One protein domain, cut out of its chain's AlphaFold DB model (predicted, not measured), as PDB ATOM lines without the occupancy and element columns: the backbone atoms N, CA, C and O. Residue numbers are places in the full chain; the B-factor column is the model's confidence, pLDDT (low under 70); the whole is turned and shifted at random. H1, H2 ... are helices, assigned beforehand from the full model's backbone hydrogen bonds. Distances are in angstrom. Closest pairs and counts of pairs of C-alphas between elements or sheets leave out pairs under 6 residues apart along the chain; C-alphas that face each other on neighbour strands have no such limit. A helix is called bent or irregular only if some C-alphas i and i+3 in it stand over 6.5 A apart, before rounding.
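This is residues 84 to 147 of the 147 residues of the protein "Transposase" of Bowdeniella nasicola (UniProt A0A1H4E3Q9). One long helix, H1, makes the length of this domain: its first part, residues 84 to 102, sticks out as a bare arm, and at its other end the chain folds back as a short helix, H2, beside H1's last turns. H1 and H2 make a lopsided helical hairpin, and a second short helix, H3, sits close to the end of H2 without reaching H1, followed by a tail, residues 141 to 147, with no named element. The printed part has 64 residues with three named helices, in the order H1, H2, H3 along the chain, and no named strand; the class is all helix. The whole is only just extended, close to loose, with a radius of gyration of the C-alphas of 16.1 A. The C-alphas span 59 by 20 by 15 A, and without the free arm the body of 45 residues spans 31 by 20 by 14 A.

Begin with the longest helix, H1, residues 84 to 117, and look first at residues 84 to 102, which stand free: no C-alpha 8 or more residues away along the chain comes within 10 A of theirs. Go next to residues 111 to 115, for with these alone H1 touches H2, residues 119 to 128. The closest C-alphas of the two are those of Leu 114 and Glu 122, 5.3 A apart, and 5 pairs of C-alphas are within 8 A. Their lines stand at a shallow tilt of 19 degrees, and they run opposite ways, a helical hairpin. Look then at H3, residues 132 to 140, which is close to H2 but not clearly touching it, with 2 pairs of C-alphas within 8 A. The closest C-alphas there are those of Arg 128 and Met 134, at 6.7 A. H2 and H3 run opposite ways at a steep tilt of 37 degrees, only just past shallow. H1 and H3 are apart. Check the backbone N and O atoms too: in H1 and H3 every O i to N i+4 pair is within hydrogen-bond range, while in H2 3 of 6 are, beside 4 of 7 O i to N i+3 pairs.

Find C-alpha 84, of Glu 84, at (-29.671, 54.938, 22.934); from there H1 runs 34 residues to C-alpha 117 at (-52.932, 20.505, 49.232), 49.2 A from first to last C-alpha. His 118 alone lies between it and H2, which starts at Pro 119 and runs 10 residues to Arg 128, 14.7 A. H2 is irregular, but only just: C-alphas 124 and 127 are 6.9 A apart, and its line is a rough one. Pass residues 129 to 131 and you reach Pro 132, where H3 begins; it runs 9 residues, 12.4 A, and ends with C-alpha 140 at (-43.459, 16.344, 35.337).

The two C-alphas farthest apart are also the first and last printed ones, those of Glu 84 and Arg 147, 59.4 A from each other. The printed part begins at residue 84 of a full chain of 147 residues and ends at Arg 147, the chain's last residue. The printed part has no cut. Both links, H1 to H2 with 1 residue between them and H2 to H3 with 3, are tight, and no link is long. Read the B-factor column for the model's confidence: the mean pLDDT of the printed part is 80.4, and the 12 residues under 70 are 84 to 89 and 142 to 147.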
ATOM      1  N   GLU A  84     -28.605  55.940  23.072       55.38
ATOM      2  CA  GLU A  84     -29.671  54.938  22.934       55.38
ATOM      3  C   GLU A  84     -29.416  53.582  23.635       55.38
ATOM      4  O   GLU A  84     -30.311  53.042  24.273       55.38
ATOM      5  N   GLN A  85     -28.173  53.101  23.644       51.31
ATOM      6  CA  GLN A  85     -27.667  51.944  24.394       51.31
ATOM      7  C   GLN A  85     -27.917  51.975  25.920       51.31
ATOM      8  O   GLN A  85     -28.234  50.948  26.509       51.31
ATOM      9  N   VAL A  86     -27.771  53.114  26.605       60.91
ATOM     10  CA  VAL A  86     -28.037  53.236  28.053       60.91
ATOM     11  C   VAL A  86     -29.534  53.314  28.333       60.91
ATOM     12  O   VAL A  86     -29.989  52.773  29.344       60.91
ATOM     13  N   ALA A  87     -30.312  53.921  27.434       63.41
ATOM     14  CA  ALA A  87     -31.770  53.864  27.500       63.41
ATOM     15  C   ALA A  87     -32.266  52.422  27.297       63.41
ATOM     16  O   ALA A  87     -33.090  51.940  28.073       63.41
ATOM     17  N   GLU A  88     -31.698  51.706  26.328       63.34
ATOM     18  CA  GLU A  88     -31.969  50.293  26.061       63.34
ATOM     19  C   GLU A  88     -31.583  49.402  27.252       63.34
ATOM     20  O   GLU A  88     -32.390  48.592  27.702       63.34
ATOM     21  N   LEU A  89     -30.401  49.607  27.845       67.44
ATOM     22  CA  LEU A  89     -29.988  48.894  29.059       67.44
ATOM     23  C   LEU A  89     -30.892  49.208  30.256       67.44
ATOM     24  O   LEU A  89     -31.199  48.311  31.032       67.44
ATOM     25  N   SER A  90     -31.348  50.453  30.408       70.06
ATOM     26  CA  SER A  90     -32.270  50.823  31.492       70.06
ATOM     27  C   SER A  90     -33.641  50.169  31.314       70.06
ATOM     28  O   SER A  90     -34.232  49.710  32.289       70.06
ATOM     29  N   MET A  91     -34.125  50.079  30.070       74.62
ATOM     30  CA  MET A  91     -35.339  49.335  29.726       74.62
ATOM     31  C   MET A  91     -35.178  47.838  30.016       74.62
ATOM     32  O   MET A  91     -36.089  47.228  30.573       74.62
ATOM     33  N   LEU A  92     -34.018  47.257  29.693       75.62
ATOM     34  CA  LEU A  92     -33.721  45.852  29.972       75.62
ATOM     35  C   LEU A  92     -33.649  45.576  31.481       75.62
ATOM     36  O   LEU A  92     -34.260  44.623  31.946       75.62
ATOM     37  N   CYS A  93     -32.986  46.439  32.257       75.38
ATOM     38  CA  CYS A  93     -32.962  46.315  33.716       75.38
ATOM     39  C   CYS A  93     -34.365  46.443  34.328       75.38
ATOM     40  O   CYS A  93     -34.699  45.679  35.228       75.38
ATOM     41  N   GLY A  94     -35.205  47.356  33.824       73.38
ATOM     42  CA  GLY A  94     -36.601  47.459  34.260       73.38
ATOM     43  C   GLY A  94     -37.409  46.195  33.953       73.38
ATOM     44  O   GLY A  94     -38.180  45.732  34.790       73.38
ATOM     45  N   PHE A  95     -37.183  45.589  32.785       77.25
ATOM     46  CA  PHE A  95     -37.786  44.305  32.433       77.25
ATOM     47  C   PHE A  95     -37.309  43.163  33.345       77.25
ATOM     48  O   PHE A  95     -38.124  42.347  33.776       77.25
ATOM     49  N   ASP A  96     -36.015  43.113  33.670       82.31
ATOM     50  CA  ASP A  96     -35.454  42.122  34.595       82.31
ATOM     51  C   ASP A  96     -36.041  42.267  36.011       82.31
ATOM     52  O   ASP A  96     -36.381  41.262  36.642       82.31
ATOM     53  N   ASP A  97     -36.220  43.501  36.495       79.19
ATOM     54  CA  ASP A  97     -36.851  43.790  37.789       79.19
ATOM     55  C   ASP A  97     -38.325  43.341  37.810       79.19
ATOM     56  O   ASP A  97     -38.765  42.662  38.749       79.19
ATOM     57  N   ASP A  98     -39.082  43.649  36.753       83.94
ATOM     58  CA  ASP A  98     -40.467  43.197  36.591       83.94
ATOM     59  C   ASP A  98     -40.552  41.663  36.560       83.94
ATOM     60  O   ASP A  98     -41.417  41.059  37.210       83.94
ATOM     61  N   LEU A  99     -39.632  41.008  35.844       89.81
ATOM     62  CA  LEU A  99     -39.554  39.552  35.763       89.81
ATOM     63  C   LEU A  99     -39.220  38.930  37.126       89.81
ATOM     64  O   LEU A  99     -39.857  37.950  37.525       89.81
ATOM     65  N   ALA A 100     -38.284  39.509  37.880       86.12
ATOM     66  CA  ALA A 100     -37.961  39.069  39.237       86.12
ATOM     67  C   ALA A 100     -39.173  39.189  40.183       86.12
ATOM     68  O   ALA A 100     -39.443  38.286  40.991       86.12
ATOM     69  N   GLY A 101     -39.954  40.266  40.038       88.62
ATOM     70  CA  GLY A 101     -41.225  40.450  40.737       88.62
ATOM     71  C   GLY A 101     -42.241  39.353  40.402       88.62
ATOM     72  O   GLY A 101     -42.819  38.737  41.306       88.62
ATOM     73  N   GLN A 102     -42.412  39.047  39.114       92.06
ATOM     74  CA  GLN A 102     -43.312  37.983  38.653       92.06
ATOM     75  C   GLN A 102     -42.880  36.598  39.147       92.06
ATOM     76  O   GLN A 102     -43.723  35.838  39.630       92.06
ATOM     77  N   ILE A 103     -41.584  36.273  39.095       88.69
ATOM     78  CA  ILE A 103     -41.039  35.007  39.615       88.69
ATOM     79  C   ILE A 103     -41.385  34.862  41.098       88.69
ATOM     80  O   ILE A 103     -41.955  33.848  41.506       88.69
ATOM     81  N   THR A 104     -41.136  35.901  41.897       89.81
ATOM     82  CA  THR A 104     -41.454  35.897  43.332       89.81
ATOM     83  C   THR A 104     -42.951  35.696  43.577       89.81
ATOM     84  O   THR A 104     -43.354  34.890  44.426       89.81
ATOM     85  N   GLN A 105     -43.800  36.395  42.820       91.38
ATOM     86  CA  GLN A 105     -45.253  36.280  42.927       91.38
ATOM     87  C   GLN A 105     -45.739  34.860  42.601       91.38
ATOM     88  O   GLN A 105     -46.551  34.294  43.345       91.38
ATOM     89  N   VAL A 106     -45.240  34.267  41.516       91.31
ATOM     90  CA  VAL A 106     -45.594  32.907  41.092       91.31
ATOM     91  C   VAL A 106     -45.094  31.874  42.102       91.31
ATOM     92  O   VAL A 106     -45.880  31.019  42.519       91.31
ATOM     93  N   SER A 107     -43.849  31.985  42.571       90.12
ATOM     94  CA  SER A 107     -43.286  31.105  43.603       90.12
ATOM     95  C   SER A 107     -44.134  31.116  44.875       90.12
ATOM     96  O   SER A 107     -44.528  30.058  45.373       90.12
ATOM     97  N   ASN A 108     -44.522  32.296  45.366       90.50
ATOM     98  CA  ASN A 108     -45.386  32.408  46.544       90.50
ATOM     99  C   ASN A 108     -46.777  31.802  46.315       90.50
ATOM    100  O   ASN A 108     -47.334  31.165  47.213       90.50
ATOM    101  N   ARG A 109     -47.327  31.922  45.102       92.56
ATOM    102  CA  ARG A 109     -48.601  31.291  44.744       92.56
ATOM    103  C   ARG A 109     -48.502  29.763  44.722       92.56
ATOM    104  O   ARG A 109     -49.394  29.101  45.255       92.56
ATOM    105  N   ILE A 110     -47.418  29.200  44.183       89.56
ATOM    106  CA  ILE A 110     -47.145  27.752  44.215       89.56
ATOM    107  C   ILE A 110     -47.037  27.263  45.663       89.56
ATOM    108  O   ILE A 110     -47.674  26.274  46.028       89.56
ATOM    109  N   ARG A 111     -46.296  27.976  46.520       90.44
ATOM    110  CA  ARG A 111     -46.184  27.647  47.952       90.44
ATOM    111  C   ARG A 111     -47.525  27.700  48.675       90.44
ATOM    112  O   ARG A 111     -47.809  26.820  49.486       90.44
ATOM    113  N   GLY A 112     -48.371  28.678  48.351       91.81
ATOM    114  CA  GLY A 112     -49.738  28.763  48.867       91.81
ATOM    115  C   GLY A 112     -50.573  27.532  48.501       91.81
ATOM    116  O   GLY A 112     -51.192  26.922  49.374       91.81
ATOM    117  N   LEU A 113     -50.524  27.105  47.235       90.19
ATOM    118  CA  LEU A 113     -51.219  25.899  46.769       90.19
ATOM    119  C   LEU A 113     -50.676  24.623  47.428       90.19
ATOM    120  O   LEU A 113     -51.452  23.782  47.884       90.19
ATOM    121  N   LEU A 114     -49.352  24.478  47.524       87.94
ATOM    122  CA  LEU A 114     -48.726  23.323  48.171       87.94
ATOM    123  C   LEU A 114     -49.039  23.270  49.668       87.94
ATOM    124  O   LEU A 114     -49.299  22.186  50.185       87.94
ATOM    125  N   THR A 115     -49.091  24.413  50.353       90.81
ATOM    126  CA  THR A 115     -49.521  24.485  51.758       90.81
ATOM    127  C   THR A 115     -50.959  23.994  51.931       90.81
ATOM    128  O   THR A 115     -51.249  23.289  52.892       90.81
ATOM    129  N   GLN A 116     -51.859  24.312  50.997       90.12
ATOM    130  CA  GLN A 116     -53.257  23.872  51.069       90.12
ATOM    131  C   GLN A 116     -53.436  22.381  50.752       90.12
ATOM    132  O   GLN A 116     -54.256  21.713  51.380       90.12
ATOM    133  N   ILE A 117     -52.692  21.852  49.777       87.25
ATOM    134  CA  ILE A 117     -52.932  20.505  49.232       87.25
ATOM    135  C   ILE A 117     -52.008  19.454  49.867       87.25
ATOM    136  O   ILE A 117     -52.434  18.321  50.099       87.25
ATOM    137  N   HIS A 118     -50.741  19.798  50.130       85.38
ATOM    138  CA  HIS A 118     -49.730  18.865  50.631       85.38
ATOM    139  C   HIS A 118     -48.598  19.566  51.432       85.38
ATOM    140  O   HIS A 118     -47.463  19.682  50.947       85.38
ATOM    141  N   PRO A 119     -48.842  19.953  52.702       88.81
ATOM    142  CA  PRO A 119     -47.889  20.705  53.534       88.81
ATOM    143  C   PRO A 119     -46.516  20.038  53.686       88.81
ATOM    144  O   PRO A 119     -45.484  20.698  53.764       88.81
ATOM    145  N   ALA A 120     -46.468  18.703  53.710       87.38
ATOM    146  CA  ALA A 120     -45.206  17.977  53.821       87.38
ATOM    147  C   ALA A 120     -44.305  18.137  52.587       87.38
ATOM    148  O   ALA A 120     -43.090  18.048  52.724       87.38
ATOM    149  N   LEU A 121     -44.892  18.394  51.414       84.62
ATOM    150  CA  LEU A 121     -44.157  18.600  50.167       84.62
ATOM    151  C   LEU A 121     -43.680  20.049  50.073       84.62
ATOM    152  O   LEU A 121     -42.541  20.280  49.675       84.62
ATOM    153  N   GLU A 122     -44.504  21.007  50.517       89.81
ATOM    154  CA  GLU A 122     -44.093  22.413  50.633       89.81
ATOM    155  C   GLU A 122     -42.836  22.551  51.498       89.81
ATOM    156  O   GLU A 122     -41.871  23.155  51.047       89.81
ATOM    157  N   ARG A 123     -42.769  21.889  52.659       88.62
ATOM    158  CA  ARG A 123     -41.584  21.965  53.537       88.62
ATOM    159  C   ARG A 123     -40.280  21.507  52.878       88.62
ATOM    160  O   ARG A 123     -39.207  21.933  53.291       88.62
ATOM    161  N   VAL A 124     -40.360  20.605  51.898       87.44
ATOM    162  CA  VAL A 124     -39.188  20.032  51.216       87.44
ATOM    163  C   VAL A 124     -38.823  20.838  49.969       87.44
ATOM    164  O   VAL A 124     -37.643  21.070  49.710       87.44
ATOM    165  N   ILE A 125     -39.827  21.255  49.194       84.81
ATOM    166  CA  ILE A 125     -39.649  21.892  47.882       84.81
ATOM    167  C   ILE A 125     -39.667  23.420  47.973       84.81
ATOM    168  O   ILE A 125     -38.919  24.075  47.256       84.81
ATOM    169  N   GLY A 126     -40.474  23.988  48.867       85.62
ATOM    170  CA  GLY A 126     -40.701  25.426  49.033       85.62
ATOM    171  C   GLY A 126     -39.419  26.255  49.137       85.62
ATOM    172  O   GLY A 126     -39.276  27.206  48.374       85.62
ATOM    173  N   PRO A 127     -38.445  25.876  49.988       88.19
ATOM    174  CA  PRO A 127     -37.162  26.578  50.096       88.19
ATOM    175  C   PRO A 127     -36.249  26.471  48.863       88.19
ATOM    176  O   PRO A 127     -35.195  27.095  48.838       88.19
ATOM    177  N   ARG A 128     -36.592  25.629  47.882       88.25
ATOM    178  CA  ARG A 128     -35.779  25.330  46.691       88.25
ATOM    179  C   ARG A 128     -36.522  25.628  45.386       88.25
ATOM    180  O   ARG A 128     -36.055  25.216  44.330       88.25
ATOM    181  N   LEU A 129     -37.668  26.306  45.448       85.31
ATOM    182  CA  LEU A 129     -38.491  26.609  44.270       85.31
ATOM    183  C   LEU A 129     -37.776  27.487  43.241       85.31
ATOM    184  O   LEU A 129     -38.085  27.386  42.060       85.31
ATOM    185  N   ASP A 130     -36.787  28.268  43.673       83.88
ATOM    186  CA  ASP A 130     -35.962  29.093  42.785       83.88
ATOM    187  C   ASP A 130     -34.998  28.251  41.925       83.88
ATOM    188  O   ASP A 130     -34.395  28.751  40.979       83.88
ATOM    189  N   HIS A 131     -34.842  26.955  42.230       86.00
ATOM    190  CA  HIS A 131     -34.010  26.047  41.449       86.00
ATOM    191  C   HIS A 131     -34.812  25.444  40.273       86.00
ATOM    192  O   HIS A 131     -35.805  24.751  40.521       86.00
ATOM    193  N   PRO A 132     -34.354  25.569  39.008       81.88
ATOM    194  CA  PRO A 132     -35.097  25.131  37.816       81.88
ATOM    195  C   PRO A 132     -35.570  23.672  37.876       81.88
ATOM    196  O   PRO A 132     -36.731  23.371  37.617       81.88
ATOM    197  N   ALA A 133     -34.700  22.771  38.346       84.31
ATOM    198  CA  ALA A 133     -35.030  21.350  38.490       84.31
ATOM    199  C   ALA A 133     -36.234  21.070  39.415       84.31
ATOM    200  O   ALA A 133     -36.900  20.048  39.261       84.31
ATOM    201  N   MET A 134     -36.528  21.948  40.382       85.00
ATOM    202  CA  MET A 134     -37.674  21.771  41.280       85.00
ATOM    203  C   MET A 134     -38.993  22.124  40.592       85.00
ATOM    204  O   MET A 134     -39.996  21.443  40.817       85.00
ATOM    205  N   LEU A 135     -38.985  23.142  39.731       81.62
ATOM    206  CA  LEU A 135     -40.128  23.486  38.886       81.62
ATOM    207  C   LEU A 135     -40.372  22.396  37.838       81.62
ATOM    208  O   LEU A 135     -41.510  21.949  37.693       81.62
ATOM    209  N   ASP A 136     -39.312  21.891  37.202       83.94
ATOM    210  CA  ASP A 136     -39.407  20.784  36.241       83.94
ATOM    211  C   ASP A 136     -40.024  19.529  36.867       83.94
ATOM    212  O   ASP A 136     -40.852  18.858  36.247       83.94
ATOM    213  N   LEU A 137     -39.660  19.224  38.118       83.50
ATOM    214  CA  LEU A 137     -40.185  18.075  38.853       83.50
ATOM    215  C   LEU A 137     -41.680  18.240  39.165       83.50
ATOM    216  O   LEU A 137     -42.445  17.287  39.005       83.50
ATOM    217  N   LEU A 138     -42.117  19.445  39.548       81.56
ATOM    218  CA  LEU A 138     -43.537  19.755  39.761       81.56
ATOM    219  C   LEU A 138     -44.349  19.688  38.459       81.56
ATOM    220  O   LEU A 138     -45.488  19.219  38.480       81.56
ATOM    221  N   GLN A 139     -43.768  20.116  37.335       84.00
ATOM    222  CA  GLN A 139     -44.404  20.022  36.018       84.00
ATOM    223  C   GLN A 139     -44.510  18.572  35.527       84.00
ATOM    224  O   GLN A 139     -45.556  18.180  35.009       84.00
ATOM    225  N   HIS A 140     -43.467  17.759  35.728       84.75
ATOM    226  CA  HIS A 140     -43.459  16.344  35.337       84.75
ATOM    227  C   HIS A 140     -44.355  15.468  36.222       84.75
ATOM    228  O   HIS A 140     -44.936  14.496  35.738       84.75
ATOM    229  N   TYR A 141     -44.498  15.808  37.507       79.06
ATOM    230  CA  TYR A 141     -45.296  15.042  38.470       79.06
ATOM    231  C   TYR A 141     -46.387  15.901  39.136       79.06
ATOM    232  O   TYR A 141     -46.353  16.128  40.347       79.06
ATOM    233  N   PRO A 142     -47.430  16.313  38.389       68.00
ATOM    234  CA  PRO A 142     -48.472  17.217  38.885       68.00
ATOM    235  C   PRO A 142     -49.445  16.567  39.887       68.00
ATOM    236  O   PRO A 142     -50.306  17.242  40.450       68.00
ATOM    237  N   ARG A 143     -49.357  15.249  40.114       64.25
ATOM    238  CA  ARG A 143     -50.227  14.512  41.043       64.25
ATOM    239  C   ARG A 143     -49.405  13.832  42.127       64.25
ATOM    240  O   ARG A 143     -48.593  12.956  41.839       64.25
ATOM    241  N   HIS A 144     -49.712  14.146  43.381       61.22
ATOM    242  CA  HIS A 144     -49.280  13.329  44.506       61.22
ATOM    243  C   HIS A 144     -50.151  12.058  44.545       61.22
ATOM    244  O   HIS A 144     -51.367  12.128  44.723       61.22
ATOM    245  N   ARG A 145     -49.566  10.871  44.348       51.47
ATOM    246  CA  ARG A 145     -50.255   9.618  44.700       51.47
ATOM    247  C   ARG A 145     -50.200   9.492  46.221       51.47
ATOM    248  O   ARG A 145     -49.127   9.251  46.767       51.47
ATOM    249  N   ARG A 146     -51.341   9.678  46.892       48.97
ATOM    250  CA  ARG A 146     -51.496   9.320  48.310       48.97
ATOM    251  C   ARG A 146     -51.205   7.822  48.462       48.97
ATOM    252  O   ARG A 146     -51.831   7.016  47.774       48.97
ATOM    253  N   ARG A 147     -50.236   7.478  49.308       42.84
ATOM    254  CA  ARG A 147     -50.214   6.184  49.995       42.84
ATOM    255  C   ARG A 147     -50.954   6.337  51.311       42.84
ATOM    256  O   ARG A 147     -50.879   7.452  51.873       42.84
TER     257      ARG A 147